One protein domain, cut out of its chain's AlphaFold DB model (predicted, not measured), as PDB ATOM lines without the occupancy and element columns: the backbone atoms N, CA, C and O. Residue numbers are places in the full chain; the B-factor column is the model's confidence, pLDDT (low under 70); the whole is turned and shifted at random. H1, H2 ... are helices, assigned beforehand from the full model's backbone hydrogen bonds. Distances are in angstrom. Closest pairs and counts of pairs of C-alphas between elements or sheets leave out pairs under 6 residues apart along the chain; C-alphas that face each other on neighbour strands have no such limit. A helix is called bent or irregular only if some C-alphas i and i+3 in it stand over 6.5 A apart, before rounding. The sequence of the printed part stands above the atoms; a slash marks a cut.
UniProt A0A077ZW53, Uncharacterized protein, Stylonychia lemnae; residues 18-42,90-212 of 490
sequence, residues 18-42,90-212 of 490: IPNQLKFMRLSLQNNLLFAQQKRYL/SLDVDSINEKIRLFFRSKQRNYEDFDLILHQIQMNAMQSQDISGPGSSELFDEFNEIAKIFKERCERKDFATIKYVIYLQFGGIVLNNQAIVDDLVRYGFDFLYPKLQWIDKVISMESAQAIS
ATOM      1  N   ILE A  18      33.327   2.791 170.479       35.91
ATOM      2  CA  ILE A  18      32.627   2.438 169.224       35.91
ATOM      3  C   ILE A  18      33.603   1.966 168.110       35.91
ATOM      4  O   ILE A  18      33.302   0.986 167.430       35.91
ATOM      5  N   PRO A  19      34.818   2.542 167.958       35.47
ATOM      6  CA  PRO A  19      35.861   1.996 167.082       35.47
ATOM      7  C   PRO A  19      36.262   0.536 167.346       35.47
ATOM      8  O   PRO A  19      36.550  -0.193 166.401       35.47
ATOM      9  N   ASN A  20      36.275   0.085 168.602       40.06
ATOM     10  CA  ASN A  20      36.568  -1.306 168.947       40.06
ATOM     11  C   ASN A  20      35.395  -2.230 168.596       40.06
ATOM     12  O   ASN A  20      35.633  -3.335 168.126       40.06
ATOM     13  N   GLN A  21      34.149  -1.774 168.751       37.88
ATOM     14  CA  GLN A  21      32.957  -2.531 168.342       37.88
ATOM     15  C   GLN A  21      32.902  -2.716 166.814       37.88
ATOM     16  O   GLN A  21      32.688  -3.825 166.334       37.88
ATOM     17  N   LEU A  22      33.209  -1.665 166.043       37.56
ATOM     18  CA  LEU A  22      33.345  -1.733 164.578       37.56
ATOM     19  C   LEU A  22      34.494  -2.656 164.141       37.56
ATOM     20  O   LEU A  22      34.354  -3.426 163.193       37.56
ATOM     21  N   LYS A  23      35.612  -2.643 164.876       41.69
ATOM     22  CA  LYS A  23      36.737  -3.558 164.649       41.69
ATOM     23  C   LYS A  23      36.354  -5.027 164.881       41.69
ATOM     24  O   LYS A  23      36.783  -5.883 164.113       41.69
ATOM     25  N   PHE A  24      35.516  -5.313 165.879       39.44
ATOM     26  CA  PHE A  24      34.981  -6.657 166.134       39.44
ATOM     27  C   PHE A  24      33.960  -7.120 165.080       39.44
ATOM     28  O   PHE A  24      33.949  -8.297 164.725       39.44
ATOM     29  N   MET A  25      33.158  -6.214 164.510       38.03
ATOM     30  CA  MET A  25      32.264  -6.552 163.392       38.03
ATOM     31  C   MET A  25      33.033  -6.900 162.109       38.03
ATOM     32  O   MET A  25      32.701  -7.879 161.441       38.03
ATOM     33  N   ARG A  26      34.109  -6.166 161.796       41.22
ATOM     34  CA  ARG A  26      34.987  -6.478 160.652       41.22
ATOM     35  C   ARG A  26      35.683  -7.836 160.816       41.22
ATOM     36  O   ARG A  26      35.734  -8.617 159.871       41.22
ATOM     37  N   LEU A  27      36.109  -8.149 162.040       39.84
ATOM     38  CA  LEU A  27      36.604  -9.464 162.461       39.84
ATOM     39  C   LEU A  27      35.578 -10.587 162.242       39.84
ATOM     40  O   LEU A  27      35.939 -11.670 161.793       39.84
ATOM     41  N   SER A  28      34.295 -10.343 162.522       35.56
ATOM     42  CA  SER A  28      33.226 -11.322 162.279       35.56
ATOM     43  C   SER A  28      33.008 -11.592 160.788       35.56
ATOM     44  O   SER A  28      32.793 -12.742 160.411       35.56
ATOM     45  N   LEU A  29      33.070 -10.564 159.937       38.41
ATOM     46  CA  LEU A  29      32.923 -10.715 158.486       38.41
ATOM     47  C   LEU A  29      34.130 -11.434 157.861       38.41
ATOM     48  O   LEU A  29      33.947 -12.353 157.061       38.41
ATOM     49  N   GLN A  30      35.350 -11.096 158.289       38.84
ATOM     50  CA  GLN A  30      36.580 -11.770 157.855       38.84
ATOM     51  C   GLN A  30      36.652 -13.227 158.352       38.84
ATOM     52  O   GLN A  30      37.033 -14.111 157.584       38.84
ATOM     53  N   ASN A  31      36.201 -13.514 159.580       40.09
ATOM     54  CA  ASN A  31      36.134 -14.881 160.110       40.09
ATOM     55  C   ASN A  31      35.061 -15.737 159.424       40.09
ATOM     56  O   ASN A  31      35.294 -16.923 159.227       40.09
ATOM     57  N   ASN A  32      33.925 -15.173 158.998       40.22
ATOM     58  CA  ASN A  32      32.920 -15.919 158.226       40.22
ATOM     59  C   ASN A  32      33.460 -16.349 156.848       40.22
ATOM     60  O   ASN A  32      33.230 -17.479 156.410       40.22
ATOM     61  N   LEU A  33      34.233 -15.477 156.190       38.34
ATOM     62  CA  LEU A  33      34.950 -15.785 154.947       38.34
ATOM     63  C   LEU A  33      36.053 -16.832 155.169       38.34
ATOM     64  O   LEU A  33      36.169 -17.785 154.395       38.34
ATOM     65  N   LEU A  34      36.804 -16.713 156.265       41.53
ATOM     66  CA  LEU A  34      37.823 -17.680 156.664       41.53
ATOM     67  C   LEU A  34      37.229 -19.055 156.981       41.53
ATOM     68  O   LEU A  34      37.786 -20.072 156.580       41.53
ATOM     69  N   PHE A  35      36.083 -19.111 157.659       40.31
ATOM     70  CA  PHE A  35      35.419 -20.363 158.007       40.31
ATOM     71  C   PHE A  35      34.851 -21.048 156.762       40.31
ATOM     72  O   PHE A  35      34.970 -22.263 156.617       40.31
ATOM     73  N   ALA A  36      34.331 -20.283 155.795       39.94
ATOM     74  CA  ALA A  36      33.951 -20.819 154.489       39.94
ATOM     75  C   ALA A  36      35.157 -21.413 153.730       39.94
ATOM     76  O   ALA A  36      35.030 -22.457 153.087       39.94
ATOM     77  N   GLN A  37      36.341 -20.801 153.840       37.81
ATOM     78  CA  GLN A  37      37.585 -21.300 153.240       37.81
ATOM     79  C   GLN A  37      38.156 -22.526 153.980       37.81
ATOM     80  O   GLN A  37      38.501 -23.520 153.340       37.81
ATOM     81  N   GLN A  38      38.185 -22.513 155.315       39.00
ATOM     82  CA  GLN A  38      38.612 -23.646 156.143       39.00
ATOM     83  C   GLN A  38      37.671 -24.847 155.986       39.00
ATOM     84  O   GLN A  38      38.143 -25.977 155.877       39.00
ATOM     85  N   LYS A  39      36.358 -24.616 155.861       42.69
ATOM     86  CA  LYS A  39      35.350 -25.644 155.550       42.69
ATOM     87  C   LYS A  39      35.562 -26.256 154.164       42.69
ATOM     88  O   LYS A  39      35.491 -27.473 154.022       42.69
ATOM     89  N   ARG A  40      35.898 -25.453 153.144       42.19
ATOM     90  CA  ARG A  40      36.285 -25.968 151.812       42.19
ATOM     91  C   ARG A  40      37.553 -26.824 151.879       42.19
ATOM     92  O   ARG A  40      37.582 -27.890 151.270       42.19
ATOM     93  N   TYR A  41      38.555 -26.403 152.646       38.28
ATOM     94  CA  TYR A  41      39.802 -27.148 152.839       38.28
ATOM     95  C   TYR A  41      39.594 -28.477 153.593       38.28
ATOM     96  O   TYR A  41      40.099 -29.519 153.171       38.28
ATOM     97  N   LEU A  42      38.801 -28.469 154.670       38.84
ATOM     98  CA  LEU A  42      38.418 -29.669 155.425       38.84
ATOM     99  C   LEU A  42      37.607 -30.642 154.563       38.84
ATOM    100  O   LEU A  42      37.954 -31.818 154.505       38.84
ATOM    101  N   SER A  90      23.644 -24.319 163.958       72.50
ATOM    102  CA  SER A  90      22.807 -23.220 164.453       72.50
ATOM    103  C   SER A  90      23.571 -22.367 165.472       72.50
ATOM    104  O   SER A  90      24.227 -22.890 166.375       72.50
ATOM    105  N   LEU A  91      23.488 -21.045 165.307       73.50
ATOM    106  CA  LEU A  91      24.038 -20.049 166.234       73.50
ATOM    107  C   LEU A  91      22.964 -19.477 167.168       73.50
ATOM    108  O   LEU A  91      23.230 -18.530 167.904       73.50
ATOM    109  N   ASP A  92      21.755 -20.034 167.127       82.12
ATOM    110  CA  ASP A  92      20.688 -19.718 168.067       82.12
ATOM    111  C   ASP A  92      21.034 -20.201 169.489       82.12
ATOM    112  O   ASP A  92      21.620 -21.271 169.677       82.12
ATOM    113  N   VAL A  93      20.669 -19.397 170.491       82.38
ATOM    114  CA  VAL A  93      21.029 -19.635 171.898       82.38
ATOM    115  C   VAL A  93      20.377 -20.908 172.435       82.38
ATOM    116  O   VAL A  93      21.038 -21.651 173.160       82.38
ATOM    117  N   ASP A  94      19.132 -21.210 172.053       84.31
ATOM    118  CA  ASP A  94      18.440 -22.419 172.517       84.31
ATOM    119  C   ASP A  94      19.115 -23.678 171.960       84.31
ATOM    120  O   ASP A  94      19.332 -24.645 172.691       84.31
ATOM    121  N   SER A  95      19.539 -23.641 170.692       85.94
ATOM    122  CA  SER A  95      20.311 -24.733 170.087       85.94
ATOM    123  C   SER A  95      21.671 -24.939 170.764       85.94
ATOM    124  O   SER A  95      22.050 -26.078 171.045       85.94
ATOM    125  N   ILE A  96      22.395 -23.857 171.070       85.38
ATOM    126  CA  ILE A  96      23.677 -23.940 171.785       85.38
ATOM    127  C   ILE A  96      23.464 -24.503 173.199       85.38
ATOM    128  O   ILE A  96      24.211 -25.384 173.622       85.38
ATOM    129  N   ASN A  97      22.427 -24.055 173.911       87.50
ATOM    130  CA  ASN A  97      22.090 -24.554 175.246       87.50
ATOM    131  C   ASN A  97      21.730 -26.037 175.246       87.50
ATOM    132  O   ASN A  97      22.145 -26.762 176.150       87.50
ATOM    133  N   GLU A  98      21.029 -26.518 174.220       86.69
ATOM    134  CA  GLU A  98      20.737 -27.944 174.113       86.69
ATOM    135  C   GLU A  98      22.022 -28.766 173.951       86.69
ATOM    136  O   GLU A  98      22.220 -29.737 174.676       86.69
ATOM    137  N   LYS A  99      22.970 -28.319 173.117       86.81
ATOM    138  CA  LYS A  99      24.287 -28.972 173.003       86.81
ATOM    139  C   LYS A  99      25.066 -28.962 174.311       86.81
ATOM    140  O   LYS A  99      25.700 -29.959 174.648       86.81
ATOM    141  N   ILE A 100      25.015 -27.860 175.058       88.25
ATOM    142  CA  ILE A 100      25.657 -27.768 176.371       88.25
ATOM    143  C   ILE A 100      25.062 -28.809 177.327       88.25
ATOM    144  O   ILE A 100      25.803 -29.580 177.937       88.25
ATOM    145  N   ARG A 101      23.730 -28.873 177.436       87.56
ATOM    146  CA  ARG A 101      23.048 -29.855 178.294       87.56
ATOM    147  C   ARG A 101      23.397 -31.280 177.898       87.56
ATOM    148  O   ARG A 101      23.659 -32.106 178.767       87.56
ATOM    149  N   LEU A 102      23.401 -31.564 176.599       84.94
ATOM    150  CA  LEU A 102      23.759 -32.867 176.059       84.94
ATOM    151  C   LEU A 102      25.214 -33.232 176.404       84.94
ATOM    152  O   LEU A 102      25.451 -34.328 176.912       84.94
ATOM    153  N   PHE A 103      26.161 -32.303 176.246       87.75
ATOM    154  CA  PHE A 103      27.570 -32.495 176.610       87.75
ATOM    155  C   PHE A 103      27.777 -32.802 178.102       87.75
ATOM    156  O   PHE A 103      28.621 -33.623 178.454       87.75
ATOM    157  N   PHE A 104      27.016 -32.170 178.999       87.12
ATOM    158  CA  PHE A 104      27.120 -32.445 180.438       87.12
ATOM    159  C   PHE A 104      26.319 -33.675 180.893       87.12
ATOM    160  O   PHE A 104      26.645 -34.275 181.922       87.12
ATOM    161  N   ARG A 105      25.297 -34.095 180.131       84.44
ATOM    162  CA  ARG A 105      24.557 -35.350 180.358       84.44
ATOM    163  C   ARG A 105      25.341 -36.576 179.907       84.44
ATOM    164  O   ARG A 105      25.257 -37.616 180.568       84.44
ATOM    165  N   SER A 106      26.094 -36.474 178.813       76.25
ATOM    166  CA  SER A 106      26.929 -37.570 178.343       76.25
ATOM    167  C   SER A 106      28.052 -37.815 179.362       76.25
ATOM    168  O   SER A 106      28.862 -36.957 179.703       76.25
ATOM    169  N   LYS A 107      28.099 -39.022 179.941       63.72
ATOM    170  CA  LYS A 107      29.123 -39.374 180.949       63.72
ATOM    171  C   LYS A 107      30.539 -39.441 180.357       63.72
ATOM    172  O   LYS A 107      31.509 -39.564 181.108       63.72
ATOM    173  N   GLN A 108      30.664 -39.377 179.032       64.00
ATOM    174  CA  GLN A 108      31.923 -39.310 178.304       64.00
ATOM    175  C   GLN A 108      32.184 -37.864 177.880       64.00
ATOM    176  O   GLN A 108      31.477 -37.312 177.047       64.00
ATOM    177  N   ARG A 109      33.232 -37.251 178.438       68.94
ATOM    178  CA  ARG A 109      33.661 -35.906 178.036       68.94
ATOM    179  C   ARG A 109      34.368 -35.974 176.681       68.94
ATOM    180  O   ARG A 109      35.584 -36.158 176.640       68.94
ATOM    181  N   ASN A 110      33.618 -35.829 175.594       82.69
ATOM    182  CA  ASN A 110      34.195 -35.658 174.264       82.69
ATOM    183  C   ASN A 110      34.720 -34.223 174.103       82.69
ATOM    184  O   ASN A 110      33.957 -33.265 173.997       82.69
ATOM    185  N   TYR A 111      36.039 -34.050 174.096       83.38
ATOM    186  CA  TYR A 111      36.634 -32.718 173.996       83.38
ATOM    187  C   TYR A 111      36.485 -32.064 172.617       83.38
ATOM    188  O   TYR A 111      36.628 -30.847 172.523       83.38
ATOM    189  N   GLU A 112      36.175 -32.826 171.567       82.75
ATOM    190  CA  GLU A 112      35.873 -32.247 170.253       82.75
ATOM    191  C   GLU A 112      34.523 -31.519 170.269       82.75
ATOM    192  O   GLU A 112      34.432 -30.386 169.791       82.75
ATOM    193  N   ASP A 113      33.517 -32.113 170.920       84.00
ATOM    194  CA  ASP A 113      32.209 -31.488 171.151       84.00
ATOM    195  C   ASP A 113      32.357 -30.226 172.008       84.00
ATOM    196  O   ASP A 113      31.746 -29.192 171.732       84.00
ATOM    197  N   PHE A 114      33.235 -30.274 173.013       89.12
ATOM    198  CA  PHE A 114      33.545 -29.111 173.840       89.12
ATOM    199  C   PHE A 114      34.150 -27.959 173.023       89.12
ATOM    200  O   PHE A 114      33.710 -26.816 173.153       89.12
ATOM    201  N   ASP A 115      35.126 -28.239 172.154       88.44
ATOM    202  CA  ASP A 115      35.738 -27.226 171.285       88.44
ATOM    203  C   ASP A 115      34.703 -26.600 170.329       88.44
ATOM    204  O   ASP A 115      34.764 -25.398 170.051       88.44
ATOM    205  N   LEU A 116      33.738 -27.392 169.846       86.81
ATOM    206  CA  LEU A 116      32.633 -26.908 169.017       86.81
ATOM    207  C   LEU A 116      31.695 -25.986 169.806       86.81
ATOM    208  O   LEU A 116      31.345 -24.913 169.313       86.81
ATOM    209  N   ILE A 117      31.341 -26.360 171.037       88.56
ATOM    210  CA  ILE A 117      30.527 -25.532 171.936       88.56
ATOM    211  C   ILE A 117      31.214 -24.188 172.197       88.56
ATOM    212  O   ILE A 117      30.583 -23.140 172.044       88.56
ATOM    213  N   LEU A 118      32.515 -24.189 172.524       89.19
ATOM    214  CA  LEU A 118      33.279 -22.950 172.721       89.19
ATOM    215  C   LEU A 118      33.212 -22.047 171.487       89.19
ATOM    216  O   LEU A 118      32.955 -20.848 171.610       89.19
ATOM    217  N   HIS A 119      33.411 -22.629 170.304       85.88
ATOM    218  CA  HIS A 119      33.344 -21.902 169.045       85.88
ATOM    219  C   HIS A 119      31.949 -21.314 168.789       85.88
ATOM    220  O   HIS A 119      31.834 -20.151 168.412       85.88
ATOM    221  N   GLN A 120      30.870 -22.065 169.021       85.44
ATOM    222  CA  GLN A 120      29.508 -21.568 168.795       85.44
ATOM    223  C   GLN A 120      29.113 -20.462 169.778       85.44
ATOM    224  O   GLN A 120      28.539 -19.459 169.355       85.44
ATOM    225  N   ILE A 121      29.479 -20.594 171.059       85.69
ATOM    226  CA  ILE A 121      29.285 -19.533 172.060       85.69
ATOM    227  C   ILE A 121      30.027 -18.265 171.630       85.69
ATOM    228  O   ILE A 121      29.461 -17.173 171.652       85.69
ATOM    229  N   GLN A 122      31.285 -18.402 171.204       82.62
ATOM    230  CA  GLN A 122      32.071 -17.284 170.691       82.62
ATOM    231  C   GLN A 122      31.392 -16.635 169.477       82.62
ATOM    232  O   GLN A 122      31.239 -15.417 169.452       82.62
ATOM    233  N   MET A 123      30.981 -17.417 168.478       78.19
ATOM    234  CA  MET A 123      30.350 -16.890 167.267       78.19
ATOM    235  C   MET A 123      29.028 -16.179 167.570       78.19
ATOM    236  O   MET A 123      28.782 -15.098 167.036       78.19
ATOM    237  N   ASN A 124      28.213 -16.725 168.477       81.81
ATOM    238  CA  ASN A 124      26.998 -16.065 168.946       81.81
ATOM    239  C   ASN A 124      27.315 -14.739 169.664       81.81
ATOM    240  O   ASN A 124      26.706 -13.713 169.350       81.81
ATOM    241  N   ALA A 125      28.312 -14.724 170.555       73.81
ATOM    242  CA  ALA A 125      28.755 -13.508 171.241       73.81
ATOM    243  C   ALA A 125      29.283 -12.441 170.262       73.81
ATOM    244  O   ALA A 125      29.094 -11.245 170.472       73.81
ATOM    245  N   MET A 126      29.912 -12.858 169.159       68.12
ATOM    246  CA  MET A 126      30.368 -11.945 168.107       68.12
ATOM    247  C   MET A 126      29.211 -11.358 167.281       68.12
ATOM    248  O   MET A 126      29.292 -10.200 166.876       68.12
ATOM    249  N   GLN A 127      28.140 -12.121 167.038       68.19
ATOM    250  CA  GLN A 127      26.981 -11.675 166.249       68.19
ATOM    251  C   GLN A 127      26.014 -10.780 167.029       68.19
ATOM    252  O   GLN A 127      25.423  -9.864 166.457       68.19
ATOM    253  N   SER A 128      25.849 -11.035 168.324       62.84
ATOM    254  CA  SER A 128      24.846 -10.367 169.161       62.84
ATOM    255  C   SER A 128      25.219  -8.938 169.580       62.84
ATOM    256  O   SER A 128      24.343  -8.220 170.053       62.84
ATOM    257  N   GLN A 129      26.468  -8.490 169.368       52.31
ATOM    258  CA  GLN A 129      27.031  -7.167 169.735       52.31
ATOM    259  C   GLN A 129      26.973  -6.784 171.229       52.31
ATOM    260  O   GLN A 129      27.778  -5.968 171.680       52.31
ATOM    261  N   ASP A 130      26.091  -7.394 172.010       47.25
ATOM    262  CA  ASP A 130      26.113  -7.459 173.459       47.25
ATOM    263  C   ASP A 130      26.782  -8.773 173.838       47.25
ATOM    264  O   ASP A 130      26.153  -9.806 173.710       47.25
ATOM    265  N   ILE A 131      28.052  -8.747 174.243       47.53
ATOM    266  CA  ILE A 131      28.516  -9.206 175.561       47.53
ATOM    267  C   ILE A 131      30.015  -8.883 175.648       47.53
ATOM    268  O   ILE A 131      30.881  -9.664 175.269       47.53
ATOM    269  N   SER A 132      30.345  -7.743 176.244       42.53
ATOM    270  CA  SER A 132      31.606  -7.618 176.978       42.53
ATOM    271  C   SER A 132      31.242  -7.426 178.443       42.53
ATOM    272  O   SER A 132      30.973  -6.319 178.900       42.53
ATOM    273  N   GLY A 133      31.127  -8.532 179.179       46.53
ATOM    274  CA  GLY A 133      30.778  -8.493 180.596       46.53
ATOM    275  C   GLY A 133      29.925  -9.669 181.078       46.53
ATOM    276  O   GLY A 133      29.629 -10.578 180.314       46.53
ATOM    277  N   PRO A 134      29.508  -9.650 182.355       40.72
ATOM    278  CA  PRO A 134      28.833 -10.761 183.041       40.72
ATOM    279  C   PRO A 134      27.496 -11.236 182.429       40.72
ATOM    280  O   PRO A 134      26.956 -12.234 182.896       40.72
ATOM    281  N   GLY A 135      26.977 -10.584 181.382       44.62
ATOM    282  CA  GLY A 135      25.723 -10.956 180.713       44.62
ATOM    283  C   GLY A 135      25.766 -12.269 179.913       44.62
ATOM    284  O   GLY A 135      24.725 -12.895 179.759       44.62
ATOM    285  N   SER A 136      26.936 -12.753 179.469       54.06
ATOM    286  CA  SER A 136      27.043 -14.066 178.786       54.06
ATOM    287  C   SER A 136      26.731 -15.228 179.719       54.06
ATOM    288  O   SER A 136      26.205 -16.245 179.279       54.06
ATOM    289  N   SER A 137      27.023 -15.066 181.013       57.78
ATOM    290  CA  SER A 137      26.775 -16.103 182.015       57.78
ATOM    291  C   SER A 137      25.290 -16.363 182.278       57.78
ATOM    292  O   SER A 137      24.956 -17.404 182.832       57.78
ATOM    293  N   GLU A 138      24.412 -15.434 181.882       61.94
ATOM    294  CA  GLU A 138      22.957 -15.561 182.025       61.94
ATOM    295  C   GLU A 138      22.292 -16.164 180.776       61.94
ATOM    296  O   GLU A 138      21.164 -16.641 180.866       61.94
ATOM    297  N   LEU A 139      22.979 -16.153 179.624       73.50
ATOM    298  CA  LEU A 139      22.454 -16.636 178.340       73.50
ATOM    299  C   LEU A 139      22.724 -18.123 178.102       73.50
ATOM    300  O   LEU A 139      21.906 -18.799 177.478       73.50
ATOM    301  N   PHE A 140      23.866 -18.620 178.585       82.00
ATOM    302  CA  PHE A 140      24.298 -19.993 178.342       82.00
ATOM    303  C   PHE A 140      24.189 -20.857 179.595       82.00
ATOM    304  O   PHE A 140      24.715 -20.512 180.658       82.00
ATOM    305  N   ASP A 141      23.545 -22.012 179.450       80.31
ATOM    306  CA  ASP A 141      23.466 -23.021 180.499       80.31
ATOM    307  C   ASP A 141      24.876 -23.467 180.911       80.31
ATOM    308  O   ASP A 141      25.807 -23.478 180.111       80.31
ATOM    309  N   GLU A 142      25.063 -23.794 182.193       84.81
ATOM    310  CA  GLU A 142      26.327 -24.318 182.741       84.81
ATOM    311  C   GLU A 142      27.601 -23.511 182.391       84.81
ATOM    312  O   GLU A 142      28.722 -24.011 182.502       84.81
ATOM    313  N   PHE A 143      27.465 -22.225 182.043       86.38
ATOM    314  CA  PHE A 143      28.571 -21.385 181.575       86.38
ATOM    315  C   PHE A 143      29.777 -21.368 182.527       86.38
ATOM    316  O   PHE A 143      30.930 -21.356 182.095       86.38
ATOM    317  N   ASN A 144      29.533 -21.409 183.839       87.00
ATOM    318  CA  ASN A 144      30.596 -21.466 184.845       87.00
ATOM    319  C   ASN A 144      31.421 -22.763 184.769       87.00
ATOM    320  O   ASN A 144      32.639 -22.714 184.951       87.00
ATOM    321  N   GLU A 145      30.786 -23.903 184.486       89.00
ATOM    322  CA  GLU A 145      31.482 -25.181 184.305       89.00
ATOM    323  C   GLU A 145      32.236 -25.201 182.970       89.00
ATOM    324  O   GLU A 145      33.398 -25.608 182.939       89.00
ATOM    325  N   ILE A 146      31.655 -24.649 181.897       90.00
ATOM    326  CA  ILE A 146      32.358 -24.451 180.616       90.00
ATOM    327  C   ILE A 146      33.617 -23.606 180.826       90.00
ATOM    328  O   ILE A 146      34.715 -24.008 180.441       90.00
ATOM    329  N   ALA A 147      33.494 -22.461 181.502       89.38
ATOM    330  CA  ALA A 147      34.617 -21.576 181.790       89.38
ATOM    331  C   ALA A 147      35.691 -22.252 182.659       89.38
ATOM    332  O   ALA A 147      36.878 -21.936 182.531       89.38
ATOM    333  N   LYS A 148      35.300 -23.177 183.540       90.50
ATOM    334  CA  LYS A 148      36.224 -23.965 184.358       90.50
ATOM    335  C   LYS A 148      36.976 -25.007 183.527       90.50
ATOM    336  O   LYS A 148      38.201 -25.021 183.585       90.50
ATOM    337  N   ILE A 149      36.278 -25.808 182.716       91.00
ATOM    338  CA  ILE A 149      36.905 -26.791 181.811       91.00
ATOM    339  C   ILE A 149      37.847 -26.079 180.830       91.00
ATOM    340  O   ILE A 149      38.982 -26.511 180.633       91.00
ATOM    341  N   PHE A 150      37.415 -24.944 180.278       93.31
ATOM    342  CA  PHE A 150      38.237 -24.086 179.430       93.31
ATOM    343  C   PHE A 150      39.539 -23.671 180.132       93.31
ATOM    344  O   PHE A 150      40.619 -23.879 179.584       93.31
ATOM    345  N   LYS A 151      39.458 -23.137 181.361       92.38
ATOM    346  CA  LYS A 151      40.638 -22.728 182.145       92.38
ATOM    347  C   LYS A 151      41.594 -23.890 182.390       92.38
ATOM    348  O   LYS A 151      42.786 -23.743 182.139       92.38
ATOM    349  N   GLU A 152      41.076 -25.040 182.814       91.38
ATOM    350  CA  GLU A 152      41.883 -26.243 183.050       91.38
ATOM    351  C   GLU A 152      42.633 -26.677 181.777       91.38
ATOM    352  O   GLU A 152      43.817 -27.019 181.832       91.38
ATOM    353  N   ARG A 153      41.976 -26.611 180.611       91.56
ATOM    354  CA  ARG A 153      42.594 -26.931 179.314       91.56
ATOM    355  C   ARG A 153      43.603 -25.871 178.870       91.56
ATOM    356  O   ARG A 153      44.669 -26.232 178.369       91.56
ATOM    357  N   CYS A 154      43.340 -24.586 179.113       91.69
ATOM    358  CA  CYS A 154      44.296 -23.499 178.874       91.69
ATOM    359  C   CYS A 154      45.569 -23.630 179.710       91.69
ATOM    360  O   CYS A 154      46.656 -23.398 179.181       91.69
ATOM    361  N   GLU A 155      45.446 -23.997 180.985       90.88
ATOM    362  CA  GLU A 155      46.579 -24.198 181.893       90.88
ATOM    363  C   GLU A 155      47.427 -25.402 181.468       90.88
ATOM    364  O   GLU A 155      48.653 -25.325 181.436       90.88
ATOM    365  N   ARG A 156      46.777 -26.508 181.087       88.94
ATOM    366  CA  ARG A 156      47.459 -27.737 180.653       88.94
ATOM    367  C   ARG A 156      47.952 -27.699 179.207       88.94
ATOM    368  O   ARG A 156      48.703 -28.588 178.819       88.94
ATOM    369  N   LYS A 157      47.532 -26.699 178.423       87.88
ATOM    370  CA  LYS A 157      47.719 -26.638 176.958       87.88
ATOM    371  C   LYS A 157      47.183 -27.890 176.253       87.88
ATOM    372  O   LYS A 157      47.751 -28.358 175.271       87.88
ATOM    373  N   ASP A 158      46.088 -28.427 176.782       83.62
ATOM    374  CA  ASP A 158      45.478 -29.675 176.335       83.62
ATOM    375  C   ASP A 158      44.448 -29.394 175.237       83.62
ATOM    376  O   ASP A 158      43.248 -29.411 175.480       83.62
ATOM    377  N   PHE A 159      44.919 -29.025 174.046       80.94
ATOM    378  CA  PHE A 159      44.103 -28.865 172.840       80.94
ATOM    379  C   PHE A 159      44.986 -28.944 171.590       80.94
ATOM    380  O   PHE A 159      46.182 -28.636 171.621       80.94
ATOM    381  N   ALA A 160      44.403 -29.359 170.464       74.88
ATOM    382  CA  ALA A 160      45.131 -29.459 169.204       74.88
ATOM    383  C   ALA A 160      45.613 -28.077 168.728       74.88
ATOM    384  O   ALA A 160      44.907 -27.079 168.865       74.88
ATOM    385  N   THR A 161      46.789 -28.015 168.090       73.00
ATOM    386  CA  THR A 161      47.352 -26.758 167.555       73.00
ATOM    387  C   THR A 161      46.369 -26.022 166.642       73.00
ATOM    388  O   THR A 161      46.255 -24.808 166.740       73.00
ATOM    389  N   ILE A 162      45.606 -26.749 165.819       72.94
ATOM    390  CA  ILE A 162      44.600 -26.166 164.915       72.94
ATOM    391  C   ILE A 162      43.420 -25.504 165.652       72.94
ATOM    392  O   ILE A 162      42.716 -24.684 165.078       72.94
ATOM    393  N   LYS A 163      43.203 -25.831 166.933       81.81
ATOM    394  CA  LYS A 163      42.122 -25.293 167.776       81.81
ATOM    395  C   LYS A 163      42.580 -24.131 168.659       81.81
ATOM    396  O   LYS A 163      41.754 -23.503 169.310       81.81
ATOM    397  N   TYR A 164      43.875 -23.803 168.659       88.12
ATOM    398  CA  TYR A 164      44.468 -22.733 169.469       88.12
ATOM    399  C   TYR A 164      43.709 -21.397 169.374       88.12
ATOM    400  O   TYR A 164      43.456 -20.753 170.393       88.12
ATOM    401  N   VAL A 165      43.300 -21.007 168.164       86.75
ATOM    402  CA  VAL A 165      42.597 -19.741 167.920       86.75
ATOM    403  C   VAL A 165      41.233 -19.691 168.617       86.75
ATOM    404  O   VAL A 165      40.889 -18.650 169.172       86.75
ATOM    405  N   ILE A 166      40.506 -20.812 168.686       87.31
ATOM    406  CA  ILE A 166      39.207 -20.901 169.381       87.31
ATOM    407  C   ILE A 166      39.388 -20.567 170.861       87.31
ATOM    408  O   ILE A 166      38.652 -19.760 171.422       87.31
ATOM    409  N   TYR A 167      40.420 -21.134 171.493       92.12
ATOM    410  CA  TYR A 167      40.694 -20.881 172.906       92.12
ATOM    411  C   TYR A 167      41.083 -19.426 173.159       92.12
ATOM    412  O   TYR A 167      40.667 -18.818 174.148       92.12
ATOM    413  N   LEU A 168      41.865 -18.856 172.247       90.62
ATOM    414  CA  LEU A 168      42.280 -17.469 172.324       90.62
ATOM    415  C   LEU A 168      41.092 -16.505 172.202       90.62
ATOM    416  O   LEU A 168      40.942 -15.596 173.020       90.62
ATOM    417  N   GLN A 169      40.232 -16.731 171.208       85.06
ATOM    418  CA  GLN A 169      39.053 -15.913 170.953       85.06
ATOM    419  C   GLN A 169      38.002 -16.084 172.051       85.06
ATOM    420  O   GLN A 169      37.468 -15.086 172.518       85.06
ATOM    421  N   PHE A 170      37.758 -17.298 172.553       88.38
ATOM    422  CA  PHE A 170      36.869 -17.505 173.698       88.38
ATOM    423  C   PHE A 170      37.386 -16.776 174.950       88.38
ATOM    424  O   PHE A 170      36.647 -16.042 175.610       88.38
ATOM    425  N   GLY A 171      38.684 -16.895 175.248       88.12
ATOM    426  CA  GLY A 171      39.310 -16.192 176.369       88.12
ATOM    427  C   GLY A 171      39.227 -14.665 176.257       88.12
ATOM    428  O   GLY A 171      39.001 -13.989 177.262       88.12
ATOM    429  N   GLY A 172      39.395 -14.123 175.048       83.44
ATOM    430  CA  GLY A 172      39.406 -12.681 174.793       83.44
ATOM    431  C   GLY A 172      38.025 -12.052 174.625       83.44
ATOM    432  O   GLY A 172      37.769 -10.994 175.188       83.44
ATOM    433  N   ILE A 173      37.136 -12.699 173.875       79.12
ATOM    434  CA  ILE A 173      35.815 -12.173 173.504       79.12
ATOM    435  C   ILE A 173      34.786 -12.524 174.577       79.12
ATOM    436  O   ILE A 173      34.089 -11.646 175.072       79.12
ATOM    437  N   VAL A 174      34.717 -13.799 174.969       83.31
ATOM    438  CA  VAL A 174      33.648 -14.301 175.845       83.31
ATOM    439  C   VAL A 174      33.984 -14.079 177.318       83.31
ATOM    440  O   VAL A 174      33.147 -13.607 178.085       83.31
ATOM    441  N   LEU A 175      35.215 -14.406 177.729       84.44
ATOM    442  CA  LEU A 175      35.640 -14.271 179.128       84.44
ATOM    443  C   LEU A 175      36.309 -12.932 179.451       84.44
ATOM    444  O   LEU A 175      36.441 -12.606 180.632       84.44
ATOM    445  N   ASN A 176      36.764 -12.190 178.435       83.06
ATOM    446  CA  ASN A 176      37.555 -10.964 178.581       83.06
ATOM    447  C   ASN A 176      38.687 -11.106 179.627       83.06
ATOM    448  O   ASN A 176      38.887 -10.253 180.497       83.06
ATOM    449  N   ASN A 177      39.399 -12.238 179.596       88.12
ATOM    450  CA  ASN A 177      40.407 -12.579 180.597       88.12
ATOM    451  C   ASN A 177      41.821 -12.284 180.088       88.12
ATOM    452  O   ASN A 177      42.431 -13.100 179.393       88.12
ATOM    453  N   GLN A 178      42.363 -11.140 180.510       91.25
ATOM    454  CA  GLN A 178      43.688 -10.678 180.099       91.25
ATOM    455  C   GLN A 178      44.808 -11.688 180.376       91.25
ATOM    456  O   GLN A 178      45.674 -11.887 179.529       91.25
ATOM    457  N   ALA A 179      44.791 -12.335 181.544       91.69
ATOM    458  CA  ALA A 179      45.860 -13.238 181.966       91.69
ATOM    459  C   ALA A 179      45.889 -14.527 181.133       91.69
ATOM    460  O   ALA A 179      46.957 -14.956 180.705       91.69
ATOM    461  N   ILE A 180      44.718 -15.117 180.867       92.19
ATOM    462  CA  ILE A 180      44.621 -16.330 180.043       92.19
ATOM    463  C   ILE A 180      45.039 -16.030 178.606       92.19
ATOM    464  O   ILE A 180      45.793 -16.795 178.016       92.19
ATOM    465  N   VAL A 181      44.574 -14.915 178.042       92.44
ATOM    466  CA  VAL A 181      44.931 -14.537 176.673       92.44
ATOM    467  C   VAL A 181      46.426 -14.230 176.562       92.44
ATOM    468  O   VAL A 181      47.041 -14.701 175.615       92.44
ATOM    469  N   ASP A 182      47.036 -13.514 177.516       93.75
ATOM    470  CA  ASP A 182      48.491 -13.277 177.518       93.75
ATOM    471  C   ASP A 182      49.279 -14.597 177.528       93.75
ATOM    472  O   ASP A 182      50.218 -14.771 176.752       93.75
ATOM    473  N   ASP A 183      48.863 -15.554 178.358       94.50
ATOM    474  CA  ASP A 183      49.498 -16.868 178.469       94.50
ATOM    475  C   ASP A 183      49.301 -17.739 177.212       94.50
ATOM    476  O   ASP A 183      50.227 -18.408 176.743       94.50
ATOM    477  N   LEU A 184      48.112 -17.707 176.606       94.50
ATOM    478  CA  LEU A 184      47.848 -18.374 175.329       94.50
ATOM    479  C   LEU A 184      48.666 -17.754 174.197       94.50
ATOM    480  O   LEU A 184      49.287 -18.483 173.430       94.50
ATOM    481  N   VAL A 185      48.730 -16.429 174.123       94.56
ATOM    482  CA  VAL A 185      49.520 -15.706 173.125       94.56
ATOM    483  C   VAL A 185      51.004 -16.048 173.230       94.56
ATOM    484  O   VAL A 185      51.631 -16.324 172.207       94.56
ATOM    485  N   ARG A 186      51.566 -16.085 174.447       94.75
ATOM    486  CA  ARG A 186      52.944 -16.551 174.678       94.75
ATOM    487  C   ARG A 186      53.127 -17.974 174.184       94.75
ATOM    488  O   ARG A 186      54.063 -18.244 173.445       94.75
ATOM    489  N   TYR A 187      52.208 -18.876 174.521       93.38
ATOM    490  CA  TYR A 187      52.268 -20.249 174.030       93.38
ATOM    491  C   TYR A 187      52.257 -20.317 172.492       93.38
ATOM    492  O   TYR A 187      53.101 -20.979 171.882       93.38
ATOM    493  N   GLY A 188      51.354 -19.564 171.861       92.31
ATOM    494  CA  GLY A 188      51.251 -19.447 170.412       92.31
ATOM    495  C   GLY A 188      52.543 -18.938 169.777       92.31
ATOM    496  O   GLY A 188      53.055 -19.539 168.836       92.31
ATOM    497  N   PHE A 189      53.112 -17.861 170.314       94.31
ATOM    498  CA  PHE A 189      54.249 -17.180 169.702       94.31
ATOM    499  C   PHE A 189      55.602 -17.755 170.102       94.31
ATOM    500  O   PHE A 189      56.542 -17.627 169.326       94.31
ATOM    501  N   ASP A 190      55.727 -18.431 171.237       92.94
ATOM    502  CA  ASP A 190      56.999 -19.006 171.675       92.94
ATOM    503  C   ASP A 190      57.151 -20.458 171.215       92.94
ATOM    504  O   ASP A 190      58.258 -20.869 170.867       92.94
ATOM    505  N   PHE A 191      56.048 -21.214 171.131       90.44
ATOM    506  CA  PHE A 191      56.085 -22.652 170.835       90.44
ATOM    507  C   PHE A 191      55.407 -23.026 169.517       90.44
ATOM    508  O   PHE A 191      55.949 -23.832 168.759       90.44
ATOM    509  N   LEU A 192      54.231 -22.463 169.219       91.50
ATOM    510  CA  LEU A 192      53.468 -22.844 168.022       91.50
ATOM    511  C   LEU A 192      53.857 -22.057 166.767       91.50
ATOM    512  O   LEU A 192      53.517 -22.488 165.670       91.50
ATOM    513  N   TYR A 193      54.588 -20.949 166.910       91.38
ATOM    514  CA  TYR A 193      54.805 -19.944 165.866       91.38
ATOM    515  C   TYR A 193      55.148 -20.485 164.470       91.38
ATOM    516  O   TYR A 193      54.505 -20.049 163.519       91.38
ATOM    517  N   PRO A 194      56.074 -21.458 164.301       88.44
ATOM    518  CA  PRO A 194      56.410 -21.981 162.972       88.44
ATOM    519  C   PRO A 194      55.266 -22.739 162.281       88.44
ATOM    520  O   PRO A 194      55.346 -23.007 161.089       88.44
ATOM    521  N   LYS A 195      54.233 -23.139 163.031       88.69
ATOM    522  CA  LYS A 195      53.058 -23.873 162.540       88.69
ATOM    523  C   LYS A 195      51.851 -22.966 162.303       88.69
ATOM    524  O   LYS A 195      50.880 -23.418 161.702       88.69
ATOM    525  N   LEU A 196      51.888 -21.732 162.809       88.88
ATOM    526  CA  LEU A 196      50.787 -20.785 162.672       88.88
ATOM    527  C   LEU A 196      50.744 -20.245 161.244       88.88
ATOM    528  O   LEU A 196      51.761 -19.787 160.720       88.88
ATOM    529  N   GLN A 197      49.558 -20.256 160.642       88.88
ATOM    530  CA  GLN A 197      49.322 -19.567 159.377       88.88
ATOM    531  C   GLN A 197      49.241 -18.052 159.616       88.88
ATOM    532  O   GLN A 197      49.041 -17.598 160.748       88.88
ATOM    533  N   TRP A 198      49.365 -17.241 158.560       91.25
ATOM    534  CA  TRP A 198      49.278 -15.778 158.689       91.25
ATOM    535  C   TRP A 198      47.977 -15.313 159.326       91.25
ATOM    536  O   TRP A 198      47.997 -14.423 160.174       91.25
ATOM    537  N   ILE A 199      46.864 -15.954 158.983       88.31
ATOM    538  CA  ILE A 199      45.582 -15.658 159.613       88.31
ATOM    539  C   ILE A 199      45.607 -15.901 161.129       88.31
ATOM    540  O   ILE A 199      45.179 -15.034 161.886       88.31
ATOM    541  N   ASP A 200      46.177 -17.015 161.594       89.06
ATOM    542  CA  ASP A 200      46.251 -17.331 163.025       89.06
ATOM    543  C   ASP A 200      47.118 -16.305 163.767       89.06
ATOM    544  O   ASP A 200      46.809 -15.902 164.894       89.06
ATOM    545  N   LYS A 201      48.202 -15.852 163.121       93.19
ATOM    546  CA  LYS A 201      49.084 -14.794 163.632       93.19
ATOM    547  C   LYS A 201      48.334 -13.466 163.754       93.19
ATOM    548  O   LYS A 201      48.425 -12.829 164.804       93.19
ATOM    549  N   VAL A 202      47.572 -13.073 162.729       92.50
ATOM    550  CA  VAL A 202      46.758 -11.844 162.729       92.50
ATOM    551  C   VAL A 202      45.694 -11.908 163.824       92.50
ATOM    552  O   VAL A 202      45.708 -11.048 164.702       92.50
ATOM    553  N   ILE A 203      44.885 -12.972 163.876       87.88
ATOM    554  CA  ILE A 203      43.857 -13.153 164.918       87.88
ATOM    555  C   ILE A 203      44.478 -13.112 166.317       87.88
ATOM    556  O   ILE A 203      43.906 -12.542 167.255       87.88
ATOM    557  N   SER A 204      45.677 -13.679 166.471       92.75
ATOM    558  CA  SER A 204      46.384 -13.630 167.743       92.75
ATOM    559  C   SER A 204      46.754 -12.215 168.154       92.75
ATOM    560  O   SER A 204      46.514 -11.824 169.298       92.75
ATOM    561  N   MET A 205      47.316 -11.433 167.230       93.31
ATOM    562  CA  MET A 205      47.647 -10.030 167.475       93.31
ATOM    563  C   MET A 205      46.405  -9.191 167.771       93.31
ATOM    564  O   MET A 205      46.450  -8.300 168.616       93.31
ATOM    565  N   GLU A 206      45.295  -9.459 167.093       88.88
ATOM    566  CA  GLU A 206      44.038  -8.751 167.320       88.88
ATOM    567  C   GLU A 206      43.468  -9.036 168.700       88.88
ATOM    568  O   GLU A 206      43.119  -8.099 169.418       88.88
ATOM    569  N   SER A 207      43.432 -10.313 169.081       87.81
ATOM    570  CA  SER A 207      42.965 -10.752 170.395       87.81
ATOM    571  C   SER A 207      43.823 -10.126 171.493       87.81
ATOM    572  O   SER A 207      43.296  -9.502 172.413       87.81
ATOM    573  N   ALA A 208      45.151 -10.191 171.344       91.06
ATOM    574  CA  ALA A 208      46.101  -9.555 172.250       91.06
ATOM    575  C   ALA A 208      45.897  -8.034 172.337       91.06
ATOM    576  O   ALA A 208      45.901  -7.463 173.425       91.06
ATOM    577  N   GLN A 209      45.679  -7.359 171.209       88.62
ATOM    578  CA  GLN A 209      45.459  -5.917 171.189       88.62
ATOM    579  C   GLN A 209      44.134  -5.518 171.844       88.62
ATOM    580  O   GLN A 209      44.102  -4.530 172.578       88.62
ATOM    581  N   ALA A 210      43.055  -6.259 171.588       83.69
ATOM    582  CA  ALA A 210      41.724  -5.933 172.086       83.69
ATOM    583  C   ALA A 210      41.662  -5.923 173.619       83.69
ATOM    584  O   ALA A 210      41.064  -5.027 174.212       83.69
ATOM    585  N   ILE A 211      42.351  -6.869 174.252       85.94
ATOM    586  CA  ILE A 211      42.434  -7.001 175.712       85.94
ATOM    587  C   ILE A 211      43.704  -6.372 176.308       85.94
ATOM    588  O   ILE A 211      43.976  -6.516 177.498       85.94
ATOM    589  N   SER A 212      44.499  -5.674 175.485       87.44
ATOM    590  CA  SER A 212      45.771  -5.054 175.880       87.44
ATOM    591  C   SER A 212      46.734  -6.031 176.578       87.44
ATOM    592  O   SER A 212      47.280  -5.728 177.639       87.44
TER     593      SER A 212
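AT A GLANCE: This is residues 18 to 42 and 90 to 212 of the 490 residues of an uncharacterized protein of Stylonychia lemnae (UniProt A0A077ZW53). Helices H6, H7 and H8 form an up-and-down bundle, each running against the one before it, and the hairpin of H2 and H3 packs on H6 through H3. H5 runs from short H4 across to H7, while long H1 packs on H3 with residues 24 to 28 and sticks out with residues 35 to 42. The 148 printed residues include eight named helices, H1 to H8 in chain order, and no named strand: the class is all helix. The whole is compact, with a radius of gyration of the C-alphas of 14.7 A and spans of 38 by 34 by 34 A.

HOW THE PARTS SIT: Start at H1, residues 18 to 42, which touches H3, residues 111 to 127; their closest C-alphas, of Ser 28 and Met 126, are 6.5 A apart, at a steep tilt of 41 degrees. H2, residues 93 to 105, forms a helical hairpin with H3; C-alphas 100 and 117 are closest, at 7.0 A. H4, residues 136 to 139, and H5, residues 143 to 156, touch only at the corner, and only just, with 3 pairs of C-alphas within 8 A, the closest being Ser 137 and Phe 143 at 5.6 A. H3 and H5 are near each other. H6, residues 161 to 174, touches H3 at a steep tilt of 43 degrees, the same way, with C-alphas 122 and 170 closest at 5.7 A. H7, residues 178 to 195, touches H6 at a shallow tilt of 22 degrees, opposite ways; look at C-alphas 171 and 181, the closest, 5.9 A apart. H8, residues 198 to 210, touches H6, with C-alphas 172 and 207 closest at 6.0 A. H1 and H7 are apart. In H1, H2, H3, H5 and H8 every O i to N i+4 pair is within hydrogen-bond range; H6 has 8 of 10, H7 11 of 14, and H4 is too short for such a pair.

IN THESE COORDINATES: Find C-alpha 18 at (32.627, 2.438, 169.224); H1 runs 35.4 A from there to C-alpha 42 at (38.418, -29.669, 155.425). H3 is 24.4 A long and H7 23.9 A. H6 and H7 are irregular: C-alphas 162 and 165 are 7.4 A apart, and C-alphas 191 and 194 are 7.9 A apart. H7 has a kink of 50 degrees near residue 189. H8 ends at C-alpha 210, (41.724, -5.933, 172.086).

THE WHOLE: The C-alphas of Pro 19 and Lys 107, the two farthest apart, are 44.1 A apart. Residues 43 to 89 are not printed, and C-alphas 42 and 90 are 19.2 A apart across this cut. Of the links that are printed whole, H3 to H4 is short and the others are tight. Mean pLDDT of the printed part is 75.5; look for values under 70 at residues 18 to 42, 107 to 109 and 126 to 138.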